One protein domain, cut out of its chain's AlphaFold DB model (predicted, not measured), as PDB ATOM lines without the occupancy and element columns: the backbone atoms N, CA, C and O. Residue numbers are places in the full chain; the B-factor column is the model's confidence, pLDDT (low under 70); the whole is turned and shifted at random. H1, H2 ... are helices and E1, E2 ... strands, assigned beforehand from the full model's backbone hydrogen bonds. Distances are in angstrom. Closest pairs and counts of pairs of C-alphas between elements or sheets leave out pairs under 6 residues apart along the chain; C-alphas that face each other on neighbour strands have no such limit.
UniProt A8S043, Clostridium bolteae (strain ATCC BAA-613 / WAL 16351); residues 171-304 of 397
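Overview. This is residues 171 to 304 of the 397 residues of a protein of Clostridium bolteae (strain ATCC BAA-613 / WAL 16351) (UniProt A8S043). A long, twisted antiparallel sheet of four strands makes the body, and one long helix, H1, crosses over one face of it near the end where E1 begins and E4 ends. The short helix H2 packs on H1 near the start of E1, while the short helix H3 only grazes the sheet toward its other end; the loops 230 to 246 and 258 to 270 reach the two ends of the long axis. The printed part has 134 residues with three named helices and four named strands, along the chain H1 H2 E1 E2 E3 H3 E4, and the sheet's order is E1 E2 E3 E4. The class is mixed, helices and strands; the whole is loose, with a radius of gyration of the C-alphas of 17.6 A, and elongated, spanning 58 by 35 by 23 A.

Arrangement. E1, residues 208 to 216, E2, residues 220 to 229, and E3, residues 247 to 257, form a meander, each strand the antiparallel neighbour of the one before. E1 and E2 are a hairpin, with N 211 and O 226 2.9 A apart, within hydrogen-bond range. E2 and E3 are also a hairpin, with N 225 and O 252 2.8 A apart. E4, residues 295 to 302, is an edge strand antiparallel to E3, with N 251 and O 298 2.9 A apart. H1, residues 171 to 192, is on the sheet at a height of 8.8 A and runs across the strands, at 88 degrees to E1 on the local plane. It lies over E1, and only just over E2, E3 and E4, with 3 of its C-alphas falling on each of these three. Together H1 and the sheet are two layers, a helix on one face of a sheet. The closest C-alphas of H1 and E4 are those of Tyr 174 and Ala 299, 6.4 A apart. H2, residues 199 to 206, touches H1, which meets it with residues 184 to 188 alone; the closest C-alphas are those of Leu 184 and Leu 205, 6.6 A apart, and the lines stand about perpendicular at 88 degrees. H2 is only just not on the sheet, with 4 pairs of C-alphas within 10 A. H3, residues 271 to 277, only grazes the sheet with its residues 271 to 275, and the C-alphas of Ile 256 and Phe 274 are 7.3 A apart, the closest of E3 and H3. H3 is apart from H1 and H2. In H1 and H3 every O i to N i+4 pair is within hydrogen-bond range; in H2 3 of 4 are.

Along the chain. E3 is the longest strand by residues, 32.7 A from first to last C-alpha, beside E2 at 29.4 A, E1 at 27.0 A and E4 at 23.1 A. H1 measures 31.8 A and begins at C-alpha 171 (191.438, 209.443, 219.432); H2 measures 11.4 A and H3 10.1 A. E4 ends at C-alpha 302 (200.986, 223.532, 217.216).

Size, cuts and confidence. The two C-alphas farthest apart, those of Lys 240 and His 263, are 60.0 A apart. The printed part has no cut. The links E2 to E3, E3 to H3 and H3 to E4 are long. The mean pLDDT of the printed part is 86.3, and residues 285 to 294 are under 70.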
ATOM      1  N   PRO A 171     192.837 209.471 219.863       91.75
ATOM      2  CA  PRO A 171     191.438 209.443 219.432       91.75
ATOM      3  C   PRO A 171     190.575 210.514 220.108       91.75
ATOM      4  O   PRO A 171     189.791 211.167 219.434       91.75
ATOM      5  N   GLU A 172     190.761 210.748 221.409       92.56
ATOM      6  CA  GLU A 172     190.013 211.774 222.149       92.56
ATOM      7  C   GLU A 172     190.311 213.184 221.621       92.56
ATOM      8  O   GLU A 172     189.397 213.916 221.258       92.56
ATOM      9  N   ALA A 173     191.595 213.537 221.492       93.75
ATOM     10  CA  ALA A 173     192.006 214.841 220.973       93.75
ATOM     11  C   ALA A 173     191.575 215.043 219.515       93.75
ATOM     12  O   ALA A 173     191.188 216.140 219.125       93.75
ATOM     13  N   TYR A 174     191.629 213.981 218.712       93.56
ATOM     14  CA  TYR A 174     191.131 213.989 217.345       93.56
ATOM     15  C   TYR A 174     189.633 214.343 217.317       93.56
ATOM     16  O   TYR A 174     189.262 215.356 216.723       93.56
ATOM     17  N   GLU A 175     188.779 213.596 218.020       93.19
ATOM     18  CA  GLU A 175     187.332 213.859 218.050       93.19
ATOM     19  C   GLU A 175     186.995 215.254 218.609       93.19
ATOM     20  O   GLU A 175     186.134 215.952 218.062       93.19
ATOM     21  N   GLU A 176     187.701 215.702 219.654       95.12
ATOM     22  CA  GLU A 176     187.540 217.042 220.230       95.12
ATOM     23  C   GLU A 176     187.855 218.146 219.212       95.12
ATOM     24  O   GLU A 176     187.050 219.067 219.045       95.12
ATOM     25  N   ILE A 177     188.982 218.047 218.490       95.50
ATOM     26  CA  ILE A 177     189.367 219.032 217.468       95.50
ATOM     27  C   ILE A 177     188.333 219.058 216.343       95.50
ATOM     28  O   ILE A 177     187.892 220.137 215.944       95.50
ATOM     29  N   HIS A 178     187.912 217.898 215.835       93.62
ATOM     30  CA  HIS A 178     186.929 217.841 214.751       93.62
ATOM     31  C   HIS A 178     185.588 218.447 215.170       93.62
ATOM     32  O   HIS A 178     185.086 219.338 214.480       93.62
ATOM     33  N   THR A 179     185.070 218.043 216.331       94.12
ATOM     34  CA  THR A 179     183.808 218.554 216.884       94.12
ATOM     35  C   THR A 179     183.866 220.061 217.111       94.12
ATOM     36  O   THR A 179     182.917 220.783 216.798       94.12
ATOM     37  N   PHE A 180     184.971 220.560 217.661       95.00
ATOM     38  CA  PHE A 180     185.139 221.983 217.925       95.00
ATOM     39  C   PHE A 180     185.212 222.804 216.637       95.00
ATOM     40  O   PHE A 180     184.537 223.824 216.517       95.00
ATOM     41  N   MET A 181     185.952 222.320 215.640       95.25
ATOM     42  CA  MET A 181     186.059 222.984 214.342       95.25
ATOM     43  C   MET A 181     184.724 223.006 213.590       95.25
ATOM     44  O   MET A 181     184.416 224.001 212.943       95.25
ATOM     45  N   ASP A 182     183.891 221.964 213.703       93.38
ATOM     46  CA  ASP A 182     182.532 221.985 213.140       93.38
ATOM     47  C   ASP A 182     181.630 223.015 213.826       93.38
ATOM     48  O   ASP A 182     180.864 223.712 213.157       93.38
ATOM     49  N   LYS A 183     181.750 223.168 215.151       93.00
ATOM     50  CA  LYS A 183     181.029 224.215 215.888       93.00
ATOM     51  C   LYS A 183     181.473 225.616 215.466       93.00
ATOM     52  O   LYS A 183     180.616 226.477 215.296       93.00
ATOM     53  N   LEU A 184     182.777 225.850 215.286       93.81
ATOM     54  CA  LEU A 184     183.304 227.144 214.831       93.81
ATOM     55  C   LEU A 184     182.864 227.476 213.403       93.81
ATOM     56  O   LEU A 184     182.419 228.593 213.152       93.81
ATOM     57  N   GLU A 185     182.906 226.504 212.492       92.25
ATOM     58  CA  GLU A 185     182.430 226.665 211.115       92.25
ATOM     59  C   GLU A 185     180.937 227.033 211.078       92.25
ATOM     60  O   GLU A 185     180.546 228.005 210.430       92.25
ATOM     61  N   ALA A 186     180.098 226.320 211.839       91.06
ATOM     62  CA  ALA A 186     178.673 226.633 211.945       91.06
ATOM     63  C   ALA A 186     178.426 228.026 212.555       91.06
ATOM     64  O   ALA A 186     177.601 228.791 212.049       91.06
ATOM     65  N   ALA A 187     179.163 228.374 213.611       91.12
ATOM     66  CA  ALA A 187     179.047 229.659 214.288       91.12
ATOM     67  C   ALA A 187     179.508 230.832 213.400       91.12
ATOM     68  O   ALA A 187     178.893 231.898 213.424       91.12
ATOM     69  N   ASP A 188     180.531 230.651 212.560       90.44
ATOM     70  CA  ASP A 188     180.966 231.670 211.598       90.44
ATOM     71  C   ASP A 188     179.910 231.918 210.506       90.44
ATOM     72  O   ASP A 188     179.654 233.064 210.125       90.44
ATOM     73  N   VAL A 189     179.223 230.866 210.044       88.88
ATOM     74  CA  VAL A 189     178.086 231.002 209.116       88.88
ATOM     75  C   VAL A 189     176.942 231.792 209.756       88.88
ATOM     76  O   VAL A 189     176.388 232.689 209.118       88.88
ATOM     77  N   GLN A 190     176.601 231.503 211.013       87.88
ATOM     78  CA  GLN A 190     175.585 232.244 211.772       87.88
ATOM     79  C   GLN A 190     175.990 233.709 211.986       87.88
ATOM     80  O   GLN A 190     175.189 234.616 211.744       87.88
ATOM     81  N   ARG A 191     177.263 233.962 212.333       87.25
ATOM     82  CA  ARG A 191     177.841 235.312 212.451       87.25
ATOM     83  C   ARG A 191     177.647 236.112 211.167       87.25
ATOM     84  O   ARG A 191     177.184 237.248 211.217       87.25
ATOM     85  N   LYS A 192     177.966 235.512 210.015       87.62
ATOM     86  CA  LYS A 192     177.817 236.131 208.686       87.62
ATOM     87  C   LYS A 192     176.356 236.427 208.325       87.62
ATOM     88  O   LYS A 192     176.106 237.345 207.551       87.62
ATOM     89  N   LYS A 193     175.398 235.690 208.899       89.50
ATOM     90  CA  LYS A 193     173.951 235.940 208.768       89.50
ATOM     91  C   LYS A 193     173.401 236.956 209.780       89.50
ATOM     92  O   LYS A 193     172.236 237.327 209.675       89.50
ATOM     93  N   GLY A 194     174.216 237.424 210.729       83.69
ATOM     94  CA  GLY A 194     173.804 238.371 211.769       83.69
ATOM     95  C   GLY A 194     173.018 237.742 212.925       83.69
ATOM     96  O   GLY A 194     172.310 238.453 213.634       83.69
ATOM     97  N   GLU A 195     173.113 236.424 213.115       85.06
ATOM     98  CA  GLU A 195     172.429 235.708 214.196       85.06
ATOM     99  C   GLU A 195     173.147 235.889 215.551       85.06
ATOM    100  O   GLU A 195     174.352 236.154 215.618       85.06
ATOM    101  N   VAL A 196     172.398 235.772 216.656       76.88
ATOM    102  CA  VAL A 196     172.948 235.904 218.015       76.88
ATOM    103  C   VAL A 196     173.690 234.626 218.392       76.88
ATOM    104  O   VAL A 196     173.119 233.540 218.381       76.88
ATOM    105  N   LEU A 197     174.959 234.781 218.760       76.38
ATOM    106  CA  LEU A 197     175.847 233.696 219.161       76.38
ATOM    107  C   LEU A 197     175.986 233.623 220.680       76.38
ATOM    108  O   LEU A 197     175.873 234.640 221.370       76.38
ATOM    109  N   ASP A 198     176.298 232.429 221.183       77.94
ATOM    110  CA  ASP A 198     176.741 232.255 222.563       77.94
ATOM    111  C   ASP A 198     178.022 233.065 222.843       77.94
ATOM    112  O   ASP A 198     178.906 233.187 221.988       77.94
ATOM    113  N   SER A 199     178.120 233.618 224.055       76.69
ATOM    114  CA  SER A 199     179.226 234.495 224.453       76.69
ATOM    115  C   SER A 199     180.596 233.810 224.402       76.69
ATOM    116  O   SER A 199     181.553 234.441 223.954       76.69
ATOM    117  N   GLY A 200     180.687 232.525 224.766       79.88
ATOM    118  CA  GLY A 200     181.942 231.771 224.719       79.88
ATOM    119  C   GLY A 200     182.383 231.473 223.286       79.88
ATOM    120  O   GLY A 200     183.551 231.627 222.944       79.88
ATOM    121  N   MET A 201     181.440 231.132 222.401       84.75
ATOM    122  CA  MET A 201     181.740 230.901 220.980       84.75
ATOM    123  C   MET A 201     182.177 232.176 220.254       84.75
ATOM    124  O   MET A 201     182.975 232.103 219.318       84.75
ATOM    125  N   ARG A 202     181.687 233.349 220.678       85.81
ATOM    126  CA  ARG A 202     182.110 234.633 220.107       85.81
ATOM    127  C   ARG A 202     183.601 234.895 220.339       85.81
ATOM    128  O   ARG A 202     184.260 235.326 219.399       85.81
ATOM    129  N   GLU A 203     184.129 234.591 221.524       89.31
ATOM    130  CA  GLU A 203     185.556 234.776 221.822       89.31
ATOM    131  C   GLU A 203     186.441 233.890 220.931       89.31
ATOM    132  O   GLU A 203     187.398 234.365 220.319       89.31
ATOM    133  N   TYR A 204     186.092 232.609 220.779       91.81
ATOM    134  CA  TYR A 204     186.839 231.720 219.887       91.81
ATOM    135  C   TYR A 204     186.742 232.136 218.416       91.81
ATOM    136  O   TYR A 204     187.717 232.001 217.681       91.81
ATOM    137  N   LEU A 205     185.605 232.686 217.976       92.25
ATOM    138  CA  LEU A 205     185.437 233.182 216.606       92.25
ATOM    139  C   LEU A 205     186.323 234.389 216.268       92.25
ATOM    140  O   LEU A 205     186.601 234.617 215.091       92.25
ATOM    141  N   GLU A 206     186.759 235.167 217.259       92.44
ATOM    142  CA  GLU A 206     187.746 236.240 217.060       92.44
ATOM    143  C   GLU A 206     189.158 235.675 216.838       92.44
ATOM    144  O   GLU A 206     189.977 236.285 216.152       92.44
ATOM    145  N   LYS A 207     189.418 234.477 217.375       95.25
ATOM    146  CA  LYS A 207     190.678 233.730 217.256       95.25
ATOM    147  C   LYS A 207     190.647 232.689 216.123       95.25
ATOM    148  O   LYS A 207     191.653 232.015 215.888       95.25
ATOM    149  N   TYR A 208     189.510 232.548 215.440       96.62
ATOM    150  CA  TYR A 208     189.281 231.599 214.355       96.62
ATOM    151  C   TYR A 208     189.593 232.213 212.991       96.62
ATOM    152  O   TYR A 208     189.174 233.328 212.676       96.62
ATOM    153  N   GLU A 209     190.288 231.453 212.154       96.38
ATOM    154  CA  GLU A 209     190.623 231.835 210.789       96.38
ATOM    155  C   GLU A 209     190.373 230.657 209.843       96.38
ATOM    156  O   GLU A 209     190.695 229.506 210.149       96.38
ATOM    157  N   GLU A 210     189.807 230.950 208.674       95.75
ATOM    158  CA  GLU A 210     189.550 229.967 207.629       95.75
ATOM    159  C   GLU A 210     189.963 230.522 206.268       95.75
ATOM    160  O   GLU A 210     189.567 231.625 205.887       95.75
ATOM    161  N   ILE A 211     190.711 229.723 205.508       95.56
ATOM    162  CA  ILE A 211     191.006 229.999 204.103       95.56
ATOM    163  C   ILE A 211     190.635 228.807 203.229       95.56
ATOM    164  O   ILE A 211     190.790 227.645 203.614       95.56
ATOM    165  N   ILE A 212     190.194 229.099 202.010       93.12
ATOM    166  CA  ILE A 212     189.890 228.092 200.996       93.12
ATOM    167  C   ILE A 212     190.833 228.293 199.815       93.12
ATOM    168  O   ILE A 212     190.968 229.397 199.292       93.12
ATOM    169  N   ARG A 213     191.479 227.213 199.376       90.56
ATOM    170  CA  ARG A 213     192.324 227.178 198.179       90.56
ATOM    171  C   ARG A 213     191.828 226.123 197.209       90.56
ATOM    172  O   ARG A 213     191.404 225.041 197.613       90.56
ATOM    173  N   ILE A 214     191.929 226.441 195.925       88.81
ATOM    174  CA  ILE A 214     191.602 225.534 194.830       88.81
ATOM    175  C   ILE A 214     192.851 225.388 193.975       88.81
ATOM    176  O   ILE A 214     193.392 226.376 193.484       88.81
ATOM    177  N   GLU A 215     193.294 224.153 193.786       86.00
ATOM    178  CA  GLU A 215     194.402 223.818 192.900       86.00
ATOM    179  C   GLU A 215     193.891 222.933 191.771       86.00
ATOM    180  O   GLU A 215     193.327 221.866 192.009       86.00
ATOM    181  N   LYS A 216     194.093 223.374 190.531       81.94
ATOM    182  CA  LYS A 216     193.789 222.572 189.347       81.94
ATOM    183  C   LYS A 216     195.065 221.899 188.865       81.94
ATOM    184  O   LYS A 216     195.986 222.574 188.411       81.94
ATOM    185  N   ASN A 217     195.102 220.578 188.946       77.81
ATOM    186  CA  ASN A 217     196.130 219.748 188.331       77.81
ATOM    187  C   ASN A 217     195.582 219.139 187.034       77.81
ATOM    188  O   ASN A 217     194.374 219.123 186.813       77.81
ATOM    189  N   ARG A 218     196.465 218.608 186.177       76.38
ATOM    190  CA  ARG A 218     196.067 218.022 184.878       76.38
ATOM    191  C   ARG A 218     194.988 216.941 185.004       76.38
ATOM    192  O   ARG A 218     194.129 216.851 184.132       76.38
ATOM    193  N   ASP A 219     195.037 216.168 186.087       81.25
ATOM    194  CA  ASP A 219     194.181 214.995 186.284       81.25
ATOM    195  C   ASP A 219     193.108 215.181 187.366       81.25
ATOM    196  O   ASP A 219     192.224 214.330 187.498       81.25
ATOM    197  N   ARG A 220     193.193 216.244 188.178       84.38
ATOM    198  CA  ARG A 220     192.285 216.467 189.313       84.38
ATOM    199  C   ARG A 220     192.223 217.921 189.769       84.38
ATOM    200  O   ARG A 220     193.237 218.617 189.778       84.38
ATOM    201  N   ASN A 221     191.063 218.320 190.277       86.94
ATOM    202  CA  ASN A 221     190.875 219.531 191.066       86.94
ATOM    203  C   ASN A 221     190.980 219.184 192.556       86.94
ATOM    204  O   ASN A 221     190.371 218.226 193.028       86.94
ATOM    205  N   GLU A 222     191.744 219.964 193.312       88.19
ATOM    206  CA  GLU A 222     191.881 219.806 194.756       88.19
ATOM    207  C   GLU A 222     191.389 221.052 195.480       88.19
ATOM    208  O   GLU A 222     191.939 222.142 195.326       88.19
ATOM    209  N   TYR A 223     190.375 220.867 196.315       90.38
ATOM    210  CA  TYR A 223     189.825 221.890 197.189       90.38
ATOM    211  C   TYR A 223     190.393 221.676 198.584       90.38
ATOM    212  O   TYR A 223     190.324 220.567 199.114       90.38
ATOM    213  N   ARG A 224     190.951 222.725 199.182       92.12
ATOM    214  CA  ARG A 224     191.470 222.700 200.549       92.12
ATOM    215  C   ARG A 224     190.841 223.808 201.363       92.12
ATOM    216  O   ARG A 224     190.974 224.968 200.997       92.12
ATOM    217  N   THR A 225     190.229 223.447 202.477       94.38
ATOM    218  CA  THR A 225     189.802 224.388 203.509       94.38
ATOM    219  C   THR A 225     190.742 224.217 204.693       94.38
ATOM    220  O   THR A 225     190.807 223.130 205.268       94.38
ATOM    221  N   CYS A 226     191.509 225.256 205.012       96.50
ATOM    222  CA  CYS A 226     192.394 225.287 206.173       96.50
ATOM    223  C   CYS A 226     191.713 226.122 207.252       96.50
ATOM    224  O   CYS A 226     191.415 227.289 207.015       96.50
ATOM    225  N   GLN A 227     191.457 225.502 208.396       97.25
ATOM    226  CA  GLN A 227     190.794 226.088 209.554       97.25
ATOM    227  C   GLN A 227     191.782 226.086 210.716       97.25
ATOM    228  O   GLN A 227     192.472 225.085 210.932       97.25
ATOM    229  N   ILE A 228     191.852 227.177 211.467       97.56
ATOM    230  CA  ILE A 228     192.675 227.259 212.672       97.56
ATOM    231  C   ILE A 228     191.978 228.083 213.747       97.56
ATOM    232  O   ILE A 228     191.342 229.093 213.461       97.56
ATOM    233  N   CYS A 229     192.120 227.646 214.992       97.25
ATOM    234  CA  CYS A 229     191.779 228.406 216.180       97.25
ATOM    235  C   CYS A 229     193.076 228.703 216.933       97.25
ATOM    236  O   CYS A 229     193.792 227.784 217.341       97.25
ATOM    237  N   LYS A 230     193.369 229.991 217.136       96.75
ATOM    238  CA  LYS A 230     194.548 230.512 217.858       96.75
ATOM    239  C   LYS A 230     194.407 230.377 219.383       96.75
ATOM    240  O   LYS A 230     194.884 231.214 220.141       96.75
ATOM    241  N   ASP A 231     193.670 229.355 219.803       94.69
ATOM    242  CA  ASP A 231     193.353 229.031 221.183       94.69
ATOM    243  C   ASP A 231     193.069 227.532 221.280       94.69
ATOM    244  O   ASP A 231     192.127 227.018 220.668       94.69
ATOM    245  N   ALA A 232     193.917 226.830 222.024       94.56
ATOM    246  CA  ALA A 232     193.817 225.397 222.244       94.56
ATOM    247  C   ALA A 232     193.096 225.028 223.549       94.56
ATOM    248  O   ALA A 232     193.021 223.844 223.873       94.56
ATOM    249  N   SER A 233     192.568 225.992 224.310       91.88
ATOM    250  CA  SER A 233     191.978 225.741 225.634       91.88
ATOM    251  C   SER A 233     190.727 224.860 225.601       91.88
ATOM    252  O   SER A 233     190.396 224.247 226.612       91.88
ATOM    253  N   ASN A 234     190.074 224.711 224.445       88.62
ATOM    254  CA  ASN A 234     188.963 223.774 224.272       88.62
ATOM    255  C   ASN A 234     189.404 222.290 224.242       88.62
ATOM    256  O   ASN A 234     188.562 221.400 224.327       88.62
ATOM    257  N   LEU A 235     190.702 222.007 224.102       93.06
ATOM    258  CA  LEU A 235     191.237 220.647 224.073       93.06
ATOM    259  C   LEU A 235     191.523 220.154 225.499       93.06
ATOM    260  O   LEU A 235     192.336 220.738 226.210       93.06
ATOM    261  N   THR A 236     190.950 219.027 225.914       92.94
ATOM    262  CA  THR A 236     191.177 218.472 227.262       92.94
ATOM    263  C   THR A 236     192.659 218.176 227.502       92.94
ATOM    264  O   THR A 236     193.181 218.391 228.600       92.94
ATOM    265  N   LYS A 237     193.362 217.709 226.462       91.50
ATOM    266  CA  LYS A 237     194.793 217.408 226.542       91.50
ATOM    267  C   LYS A 237     195.666 218.645 226.699       91.50
ATOM    268  O   LYS A 237     196.641 218.552 227.434       91.50
ATOM    269  N   SER A 238     195.334 219.793 226.102       86.31
ATOM    270  CA  SER A 238     196.147 221.013 226.277       86.31
ATOM    271  C   SER A 238     196.152 221.495 227.730       86.31
ATOM    272  O   SER A 238     197.152 222.014 228.214       86.31
ATOM    273  N   GLN A 239     195.072 221.224 228.464       86.06
ATOM    274  CA  GLN A 239     194.933 221.588 229.873       86.06
ATOM    275  C   GLN A 239     195.684 220.659 230.844       86.06
ATOM    276  O   GLN A 239     195.820 220.997 232.019       86.06
ATOM    277  N   LYS A 240     196.118 219.472 230.399       88.06
ATOM    278  CA  LYS A 240     196.650 218.414 231.283       88.06
ATOM    279  C   LYS A 240     197.993 217.851 230.840       88.06
ATOM    280  O   LYS A 240     198.893 217.709 231.657       88.06
ATOM    281  N   GLU A 241     198.097 217.483 229.568       90.94
ATOM    282  CA  GLU A 241     199.217 216.720 229.006       90.94
ATOM    283  C   GLU A 241     200.047 217.544 228.021       90.94
ATOM    284  O   GLU A 241     201.233 217.287 227.872       90.94
ATOM    285  N   TRP A 242     199.440 218.500 227.315       94.06
ATOM    286  CA  TRP A 242     200.057 219.229 226.203       94.06
ATOM    287  C   TRP A 242     200.147 220.733 226.502       94.06
ATOM    288  O   TRP A 242     199.539 221.533 225.787       94.06
ATOM    289  N   PRO A 243     200.908 221.138 227.538       92.31
ATOM    290  CA  PRO A 243     200.926 222.517 228.034       92.31
ATOM    291  C   PRO A 243     201.472 223.523 227.015       92.31
ATOM    292  O   PRO A 243     201.187 224.712 227.108       92.31
ATOM    293  N   HIS A 244     202.261 223.053 226.047       95.38
ATOM    294  CA  HIS A 244     202.864 223.896 225.020       95.38
ATOM    295  C   HIS A 244     201.938 224.161 223.833       95.38
ATOM    296  O   HIS A 244     202.229 225.059 223.058       95.38
ATOM    297  N   VAL A 245     200.847 223.404 223.657       96.88
ATOM    298  CA  VAL A 245     199.956 223.574 222.498       96.88
ATOM    299  C   VAL A 245     199.186 224.887 222.626       96.88
ATOM    300  O   VAL A 245     198.403 225.066 223.556       96.88
ATOM    301  N   GLN A 246     199.376 225.783 221.658       96.31
ATOM    302  CA  GLN A 246     198.753 227.109 221.623       96.31
ATOM    303  C   GLN A 246     197.645 227.212 220.577       96.31
ATOM    304  O   GLN A 246     196.676 227.943 220.778       96.31
ATOM    305  N   SER A 247     197.756 226.471 219.471       96.62
ATOM    306  CA  SER A 247     196.753 226.473 218.409       96.62
ATOM    307  C   SER A 247     196.361 225.066 217.975       96.62
ATOM    308  O   SER A 247     197.144 224.112 218.027       96.62
ATOM    309  N   ILE A 248     195.110 224.950 217.537       97.19
ATOM    310  CA  ILE A 248     194.545 223.732 216.961       97.19
ATOM    311  C   ILE A 248     193.945 224.060 215.603       97.19
ATOM    312  O   ILE A 248     193.394 225.141 215.399       97.19
ATOM    313  N   GLY A 249     194.042 223.135 214.661       96.31
ATOM    314  CA  GLY A 249     193.595 223.358 213.296       96.31
ATOM    315  C   GLY A 249     193.045 222.110 212.637       96.31
ATOM    316  O   GLY A 249     193.213 220.989 213.116       96.31
ATOM    317  N   ARG A 250     192.382 222.319 211.505       95.69
ATOM    318  CA  ARG A 250     191.822 221.260 210.674       95.69
ATOM    319  C   ARG A 250     191.977 221.609 209.206       95.69
ATOM    320  O   ARG A 250     191.601 222.692 208.767       95.69
ATOM    321  N   ILE A 251     192.508 220.671 208.431       93.88
ATOM    322  CA  ILE A 251     192.597 220.789 206.976       93.88
ATOM    323  C   ILE A 251     191.636 219.780 206.357       93.88
ATOM    324  O   ILE A 251     191.842 218.571 206.461       93.88
ATOM    325  N   LYS A 252     190.592 220.292 205.700       91.44
ATOM    326  CA  LYS A 252     189.674 219.516 204.861       91.44
ATOM    327  C   LYS A 252     190.180 219.559 203.427       91.44
ATOM    328  O   LYS A 252     190.311 220.637 202.851       91.44
ATOM    329  N   GLN A 253     190.438 218.405 202.836       89.31
ATOM    330  CA  GLN A 253     190.796 218.262 201.436       89.31
ATOM    331  C   GLN A 253     189.729 217.447 200.709       89.31
ATOM    332  O   GLN A 253     189.369 216.361 201.153       89.31
ATOM    333  N   VAL A 254     189.275 217.950 199.564       88.19
ATOM    334  CA  VAL A 254     188.420 217.219 198.623       88.19
ATOM    335  C   VAL A 254     189.144 217.136 197.285       88.19
ATOM    336  O   VAL A 254     189.577 218.159 196.747       88.19
ATOM    337  N   ARG A 255     189.317 215.923 196.764       87.31
ATOM    338  CA  ARG A 255     189.975 215.645 195.484       87.31
ATOM    339  C   ARG A 255     188.918 215.178 194.497       87.31
ATOM    340  O   ARG A 255     188.266 214.170 194.726       87.31
ATOM    341  N   ILE A 256     188.776 215.912 193.400       86.94
ATOM    342  CA  ILE A 256     187.800 215.627 192.351       86.94
ATOM    343  C   ILE A 256     188.576 215.306 191.077       86.94
ATOM    344  O   ILE A 256     189.272 216.186 190.560       86.94
ATOM    345  N   PRO A 257     188.517 214.068 190.565       85.12
ATOM    346  CA  PRO A 257     189.139 213.726 189.294       85.12
ATOM    347  C   PRO A 257     188.579 214.586 188.162       85.12
ATOM    348  O   PRO A 257     187.369 214.767 188.061       85.12
ATOM    349  N   SER A 258     189.451 215.083 187.289       85.44
ATOM    350  CA  SER A 258     189.015 215.832 186.114       85.44
ATOM    351  C   SER A 258     188.342 214.892 185.117       85.44
ATOM    352  O   SER A 258     188.875 213.826 184.783       85.44
ATOM    353  N   GLU A 259     187.174 215.288 184.621       85.44
ATOM    354  CA  GLU A 259     186.361 214.495 183.706       85.44
ATOM    355  C   GLU A 259     186.113 215.241 182.406       85.44
ATOM    356  O   GLU A 259     185.827 216.434 182.390       85.44
ATOM    357  N   LYS A 260     186.211 214.504 181.298       84.88
ATOM    358  CA  LYS A 260     185.852 214.999 179.975       84.88
ATOM    359  C   LYS A 260     184.799 214.099 179.353       84.88
ATOM    360  O   LYS A 260     184.846 212.880 179.533       84.88
ATOM    361  N   ASP A 261     183.850 214.694 178.645       84.94
ATOM    362  CA  ASP A 261     182.887 213.940 177.850       84.94
ATOM    363  C   ASP A 261     183.536 213.351 176.577       84.94
ATOM    364  O   ASP A 261     184.718 213.559 176.292       84.94
ATOM    365  N   SER A 262     182.755 212.602 175.793       84.88
ATOM    366  CA  SER A 262     183.203 212.014 174.522       84.88
ATOM    367  C   SER A 262     183.619 213.049 173.469       84.88
ATOM    368  O   SER A 262     184.272 212.688 172.495       84.88
ATOM    369  N   HIS A 263     183.242 214.316 173.651       83.44
ATOM    370  CA  HIS A 263     183.574 215.438 172.774       83.44
ATOM    371  C   HIS A 263     184.755 216.266 173.314       83.44
ATOM    372  O   HIS A 263     185.174 217.225 172.672       83.44
ATOM    373  N   GLY A 264     185.322 215.888 174.467       82.12
ATOM    374  CA  GLY A 264     186.464 216.551 175.092       82.12
ATOM    375  C   GLY A 264     186.118 217.747 175.985       82.12
ATOM    376  O   GLY A 264     187.049 218.397 176.471       82.12
ATOM    377  N   ASN A 265     184.836 218.032 176.236       85.56
ATOM    378  CA  ASN A 265     184.411 219.116 177.125       85.56
ATOM    379  C   ASN A 265     184.623 218.730 178.588       85.56
ATOM    380  O   ASN A 265     184.356 217.589 178.961       85.56
ATOM    381  N   ASP A 266     185.063 219.683 179.411       84.06
ATOM    382  CA  ASP A 266     185.187 219.496 180.858       84.06
ATOM    383  C   ASP A 266     183.794 219.350 181.487       84.06
ATOM    384  O   ASP A 266     182.969 220.260 181.418       84.06
ATOM    385  N   VAL A 267     183.537 218.180 182.067       86.81
ATOM    386  CA  VAL A 267     182.303 217.836 182.790       86.81
ATOM    387  C   VAL A 267     182.603 217.505 184.252       86.81
ATOM    388  O   VAL A 267     181.845 216.784 184.897       86.81
ATOM    389  N   THR A 268     183.734 217.993 184.770       84.81
ATOM    390  CA  THR A 268     184.118 217.811 186.172       84.81
ATOM    391  C   THR A 268     183.062 218.455 187.080       84.81
ATOM    392  O   THR A 268     182.793 219.649 186.921       84.81
ATOM    393  N   PRO A 269     182.473 217.710 188.035       84.94
ATOM    394  CA  PRO A 269     181.449 218.258 188.916       84.94
ATOM    395  C   PRO A 269     182.015 219.351 189.829       84.94
ATOM    396  O   PRO A 269     183.213 219.389 190.138       84.94
ATOM    397  N   SER A 270     181.131 220.236 190.294       85.81
ATOM    398  CA  SER A 270     181.458 221.170 191.381       85.81
ATOM    399  C   SER A 270     181.761 220.421 192.688       85.81
ATOM    400  O   SER A 270     181.448 219.238 192.820       85.81
ATOM    401  N   LYS A 271     182.355 221.096 193.683       83.56
ATOM    402  CA  LYS A 271     182.622 220.480 194.996       83.56
ATOM    403  C   LYS A 271     181.327 220.008 195.654       83.56
ATOM    404  O   LYS A 271     181.285 218.911 196.198       83.56
ATOM    405  N   GLU A 272     180.290 220.832 195.594       83.31
ATOM    406  CA  GLU A 272     178.984 220.562 196.185       83.31
ATOM    407  C   GLU A 272     178.311 219.371 195.490       83.31
ATOM    408  O   GLU A 272     177.892 218.427 196.154       83.31
ATOM    409  N   GLU A 273     178.299 219.368 194.154       82.00
ATOM    410  CA  GLU A 273     177.743 218.272 193.353       82.00
ATOM    411  C   GLU A 273     178.501 216.957 193.566       82.00
ATOM    412  O   GLU A 273     177.882 215.905 193.711       82.00
ATOM    413  N   PHE A 274     179.833 217.014 193.647       83.50
ATOM    414  CA  PHE A 274     180.665 215.844 193.907       83.50
ATOM    415  C   PHE A 274     180.388 215.233 195.279       83.50
ATOM    416  O   PHE A 274     180.281 214.016 195.393       83.50
ATOM    417  N   LEU A 275     180.257 216.056 196.321       81.31
ATOM    418  CA  LEU A 275     179.968 215.565 197.669       81.31
ATOM    419  C   LEU A 275     178.553 214.977 197.788       81.31
ATOM    420  O   LEU A 275     178.349 214.070 198.589       81.31
ATOM    421  N   GLU A 276     177.591 215.462 196.998       81.25
ATOM    422  CA  GLU A 276     176.208 214.970 197.007       81.25
ATOM    423  C   GLU A 276     176.016 213.708 196.146       81.25
ATOM    424  O   GLU A 276     175.332 212.771 196.558       81.25
ATOM    425  N   LYS A 277     176.591 213.685 194.937       81.38
ATOM    426  CA  LYS A 277     176.272 212.702 193.882       81.38
ATOM    427  C   LYS A 277     177.484 211.945 193.340       81.38
ATOM    428  O   LYS A 277     177.314 211.056 192.506       81.38
ATOM    429  N   GLY A 278     178.691 212.289 193.783       80.06
ATOM    430  CA  GLY A 278     179.934 211.782 193.213       80.06
ATOM    431  C   GLY A 278     180.222 212.328 191.813       80.06
ATOM    432  O   GLY A 278     179.617 213.288 191.337       80.06
ATOM    433  N   SER A 279     181.185 211.709 191.142       81.50
ATOM    434  CA  SER A 279     181.518 211.925 189.735       81.50
ATOM    435  C   SER A 279     181.352 210.627 188.938       81.50
ATOM    436  O   SER A 279     181.106 209.563 189.509       81.50
ATOM    437  N   ARG A 280     181.525 210.655 187.607       79.81
ATOM    438  CA  ARG A 280     181.481 209.415 186.807       79.81
ATOM    439  C   ARG A 280     182.603 208.449 187.189       79.81
ATOM    440  O   ARG A 280     182.412 207.238 187.143       79.81
ATOM    441  N   ARG A 281     183.778 208.980 187.536       77.19
ATOM    442  CA  ARG A 281     184.962 208.228 187.979       77.19
ATOM    443  C   ARG A 281     184.877 207.803 189.442       77.19
ATOM    444  O   ARG A 281     185.420 206.756 189.776       77.19
ATOM    445  N   VAL A 282     184.204 208.584 190.288       77.81
ATOM    446  CA  VAL A 282     184.020 208.298 191.718       77.81
ATOM    447  C   VAL A 282     182.544 208.494 192.088       77.81
ATOM    448  O   VAL A 282     182.172 209.552 192.589       77.81
ATOM    449  N   PRO A 283     181.679 207.493 191.848       73.06
ATOM    450  CA  PRO A 283     180.233 207.632 192.060       73.06
ATOM    451  C   PRO A 283     179.823 207.745 193.535       73.06
ATOM    452  O   PRO A 283     178.737 208.220 193.839       73.06
ATOM    453  N   ALA A 284     180.678 207.283 194.449       73.31
ATOM    454  CA  ALA A 284     180.465 207.336 195.890       73.31
ATOM    455  C   ALA A 284     181.771 207.785 196.569       73.31
ATOM    456  O   ALA A 284     182.632 206.939 196.831       73.31
ATOM    457  N   PRO A 285     181.969 209.094 196.806       64.69
ATOM    458  CA  PRO A 285     183.174 209.584 197.465       64.69
ATOM    459  C   PRO A 285     183.245 209.027 198.887       64.69
ATOM    460  O   PRO A 285     182.283 209.108 199.654       64.69
ATOM    461  N   SER A 286     184.380 208.434 199.259       62.25
ATOM    462  CA  SER A 286     184.513 207.868 200.602       62.25
ATOM    463  C   SER A 286     184.632 208.988 201.640       62.25
ATOM    464  O   SER A 286     185.560 209.793 201.562       62.25
ATOM    465  N   ALA A 287     183.749 208.996 202.642       53.31
ATOM    466  CA  ALA A 287     183.816 209.918 203.783       53.31
ATOM    467  C   ALA A 287     184.847 209.501 204.851       53.31
ATOM    468  O   ALA A 287     185.137 210.257 205.775       53.31
ATOM    469  N   GLU A 288     185.387 208.286 204.760       49.06
ATOM    470  CA  GLU A 288     186.390 207.810 205.703       49.06
ATOM    471  C   GLU A 288     187.761 208.442 205.439       49.06
ATOM    472  O   GLU A 288     188.192 208.537 204.297       49.06
ATOM    473  N   GLU A 289     188.515 208.768 206.487       46.84
ATOM    474  CA  GLU A 289     189.891 209.250 206.342       46.84
ATOM    475  C   GLU A 289     190.863 208.149 205.878       46.84
ATOM    476  O   GLU A 289     190.722 206.968 206.212       46.84
ATOM    477  N   GLY A 290     191.864 208.532 205.078       47.47
ATOM    478  CA  GLY A 290     192.918 207.637 204.589       47.47
ATOM    479  C   GLY A 290     193.704 208.220 203.413       47.47
ATOM    480  O   GLY A 290     193.179 209.018 202.634       47.47
ATOM    481  N   THR A 291     194.976 207.845 203.275       45.25
ATOM    482  CA  THR A 291     195.842 208.280 202.168       45.25
ATOM    483  C   THR A 291     195.267 207.809 200.829       45.25
ATOM    484  O   THR A 291     194.999 206.626 200.659       45.25
ATOM    485  N   GLY A 292     195.051 208.732 199.886       51.12
ATOM    486  CA  GLY A 292     194.497 208.412 198.563       51.12
ATOM    487  C   GLY A 292     192.967 208.427 198.464       51.12
ATOM    488  O   GLY A 292     192.454 208.177 197.380       51.12
ATOM    489  N   LYS A 293     192.251 208.751 199.548       65.38
ATOM    490  CA  LYS A 293     190.789 208.922 199.548       65.38
ATOM    491  C   LYS A 293     190.357 210.305 199.039       65.38
ATOM    492  O   LYS A 293     191.132 211.264 199.102       65.38
ATOM    493  N   ASP A 294     189.124 210.393 198.536       68.69
ATOM    494  CA  ASP A 294     188.580 211.589 197.870       68.69
ATOM    495  C   ASP A 294     188.280 212.733 198.838       68.69
ATOM    496  O   ASP A 294     188.399 213.902 198.473       68.69
ATOM    497  N   VAL A 295     187.948 212.401 200.086       76.44
ATOM    498  CA  VAL A 295     187.800 213.354 201.182       76.44
ATOM    499  C   VAL A 295     188.798 212.982 202.269       76.44
ATOM    500  O   VAL A 295     188.838 211.852 202.750       76.44
ATOM    501  N   GLN A 296     189.633 213.941 202.648       82.06
ATOM    502  CA  GLN A 296     190.556 213.803 203.762       82.06
ATOM    503  C   GLN A 296     190.313 214.945 204.726       82.06
ATOM    504  O   GLN A 296     190.298 216.107 204.333       82.06
ATOM    505  N   CYS A 297     190.153 214.612 205.993       86.31
ATOM    506  CA  CYS A 297     190.181 215.586 207.057       86.31
ATOM    507  C   CYS A 297     191.425 215.297 207.898       86.31
ATOM    508  O   CYS A 297     191.924 214.172 207.949       86.31
ATOM    509  N   THR A 298     192.073 216.334 208.402       90.50
ATOM    510  CA  THR A 298     193.303 216.166 209.173       90.50
ATOM    511  C   THR A 298     193.338 217.220 210.253       90.50
ATOM    512  O   THR A 298     193.425 218.407 209.938       90.50
ATOM    513  N   ALA A 299     193.276 216.780 211.504       94.56
ATOM    514  CA  ALA A 299     193.501 217.626 212.663       94.56
ATOM    515  C   ALA A 299     195.000 217.911 212.835       94.56
ATOM    516  O   ALA A 299     195.853 217.059 212.562       94.56
ATOM    517  N   LEU A 300     195.320 219.121 213.283       96.00
ATOM    518  CA  LEU A 300     196.671 219.562 213.604       96.00
ATOM    519  C   LEU A 300     196.696 220.288 214.946       96.00
ATOM    520  O   LEU A 300     195.723 220.939 215.324       96.00
ATOM    521  N   ILE A 301     197.837 220.208 215.620       97.12
ATOM    522  CA  ILE A 301     198.165 220.981 216.820       97.12
ATOM    523  C   ILE A 301     199.517 221.661 216.624       97.12
ATOM    524  O   ILE A 301     200.387 221.113 215.941       97.12
ATOM    525  N   SER A 302     199.704 222.831 217.225       97.81
ATOM    526  CA  SER A 302     200.986 223.532 217.216       97.81
ATOM    527  C   SER A 302     201.227 224.278 218.523       97.81
ATOM    528  O   SER A 302     200.285 224.751 219.161       97.81
ATOM    529  N   ASP A 303     202.495 224.390 218.909       97.62
ATOM    530  CA  ASP A 303     202.943 225.283 219.979       97.62
ATOM    531  C   ASP A 303     203.045 226.749 219.545       97.62
ATOM    532  O   ASP A 303     203.257 227.624 220.378       97.62
ATOM    533  N   LEU A 304     202.857 227.034 218.258       97.44
ATOM    534  CA  LEU A 304     202.816 228.382 217.714       97.44
ATOM    535  C   LEU A 304     201.376 228.861 217.522       97.44
ATOM    536  O   LEU A 304     200.460 228.080 217.249       97.44
TER     537      LEU A 304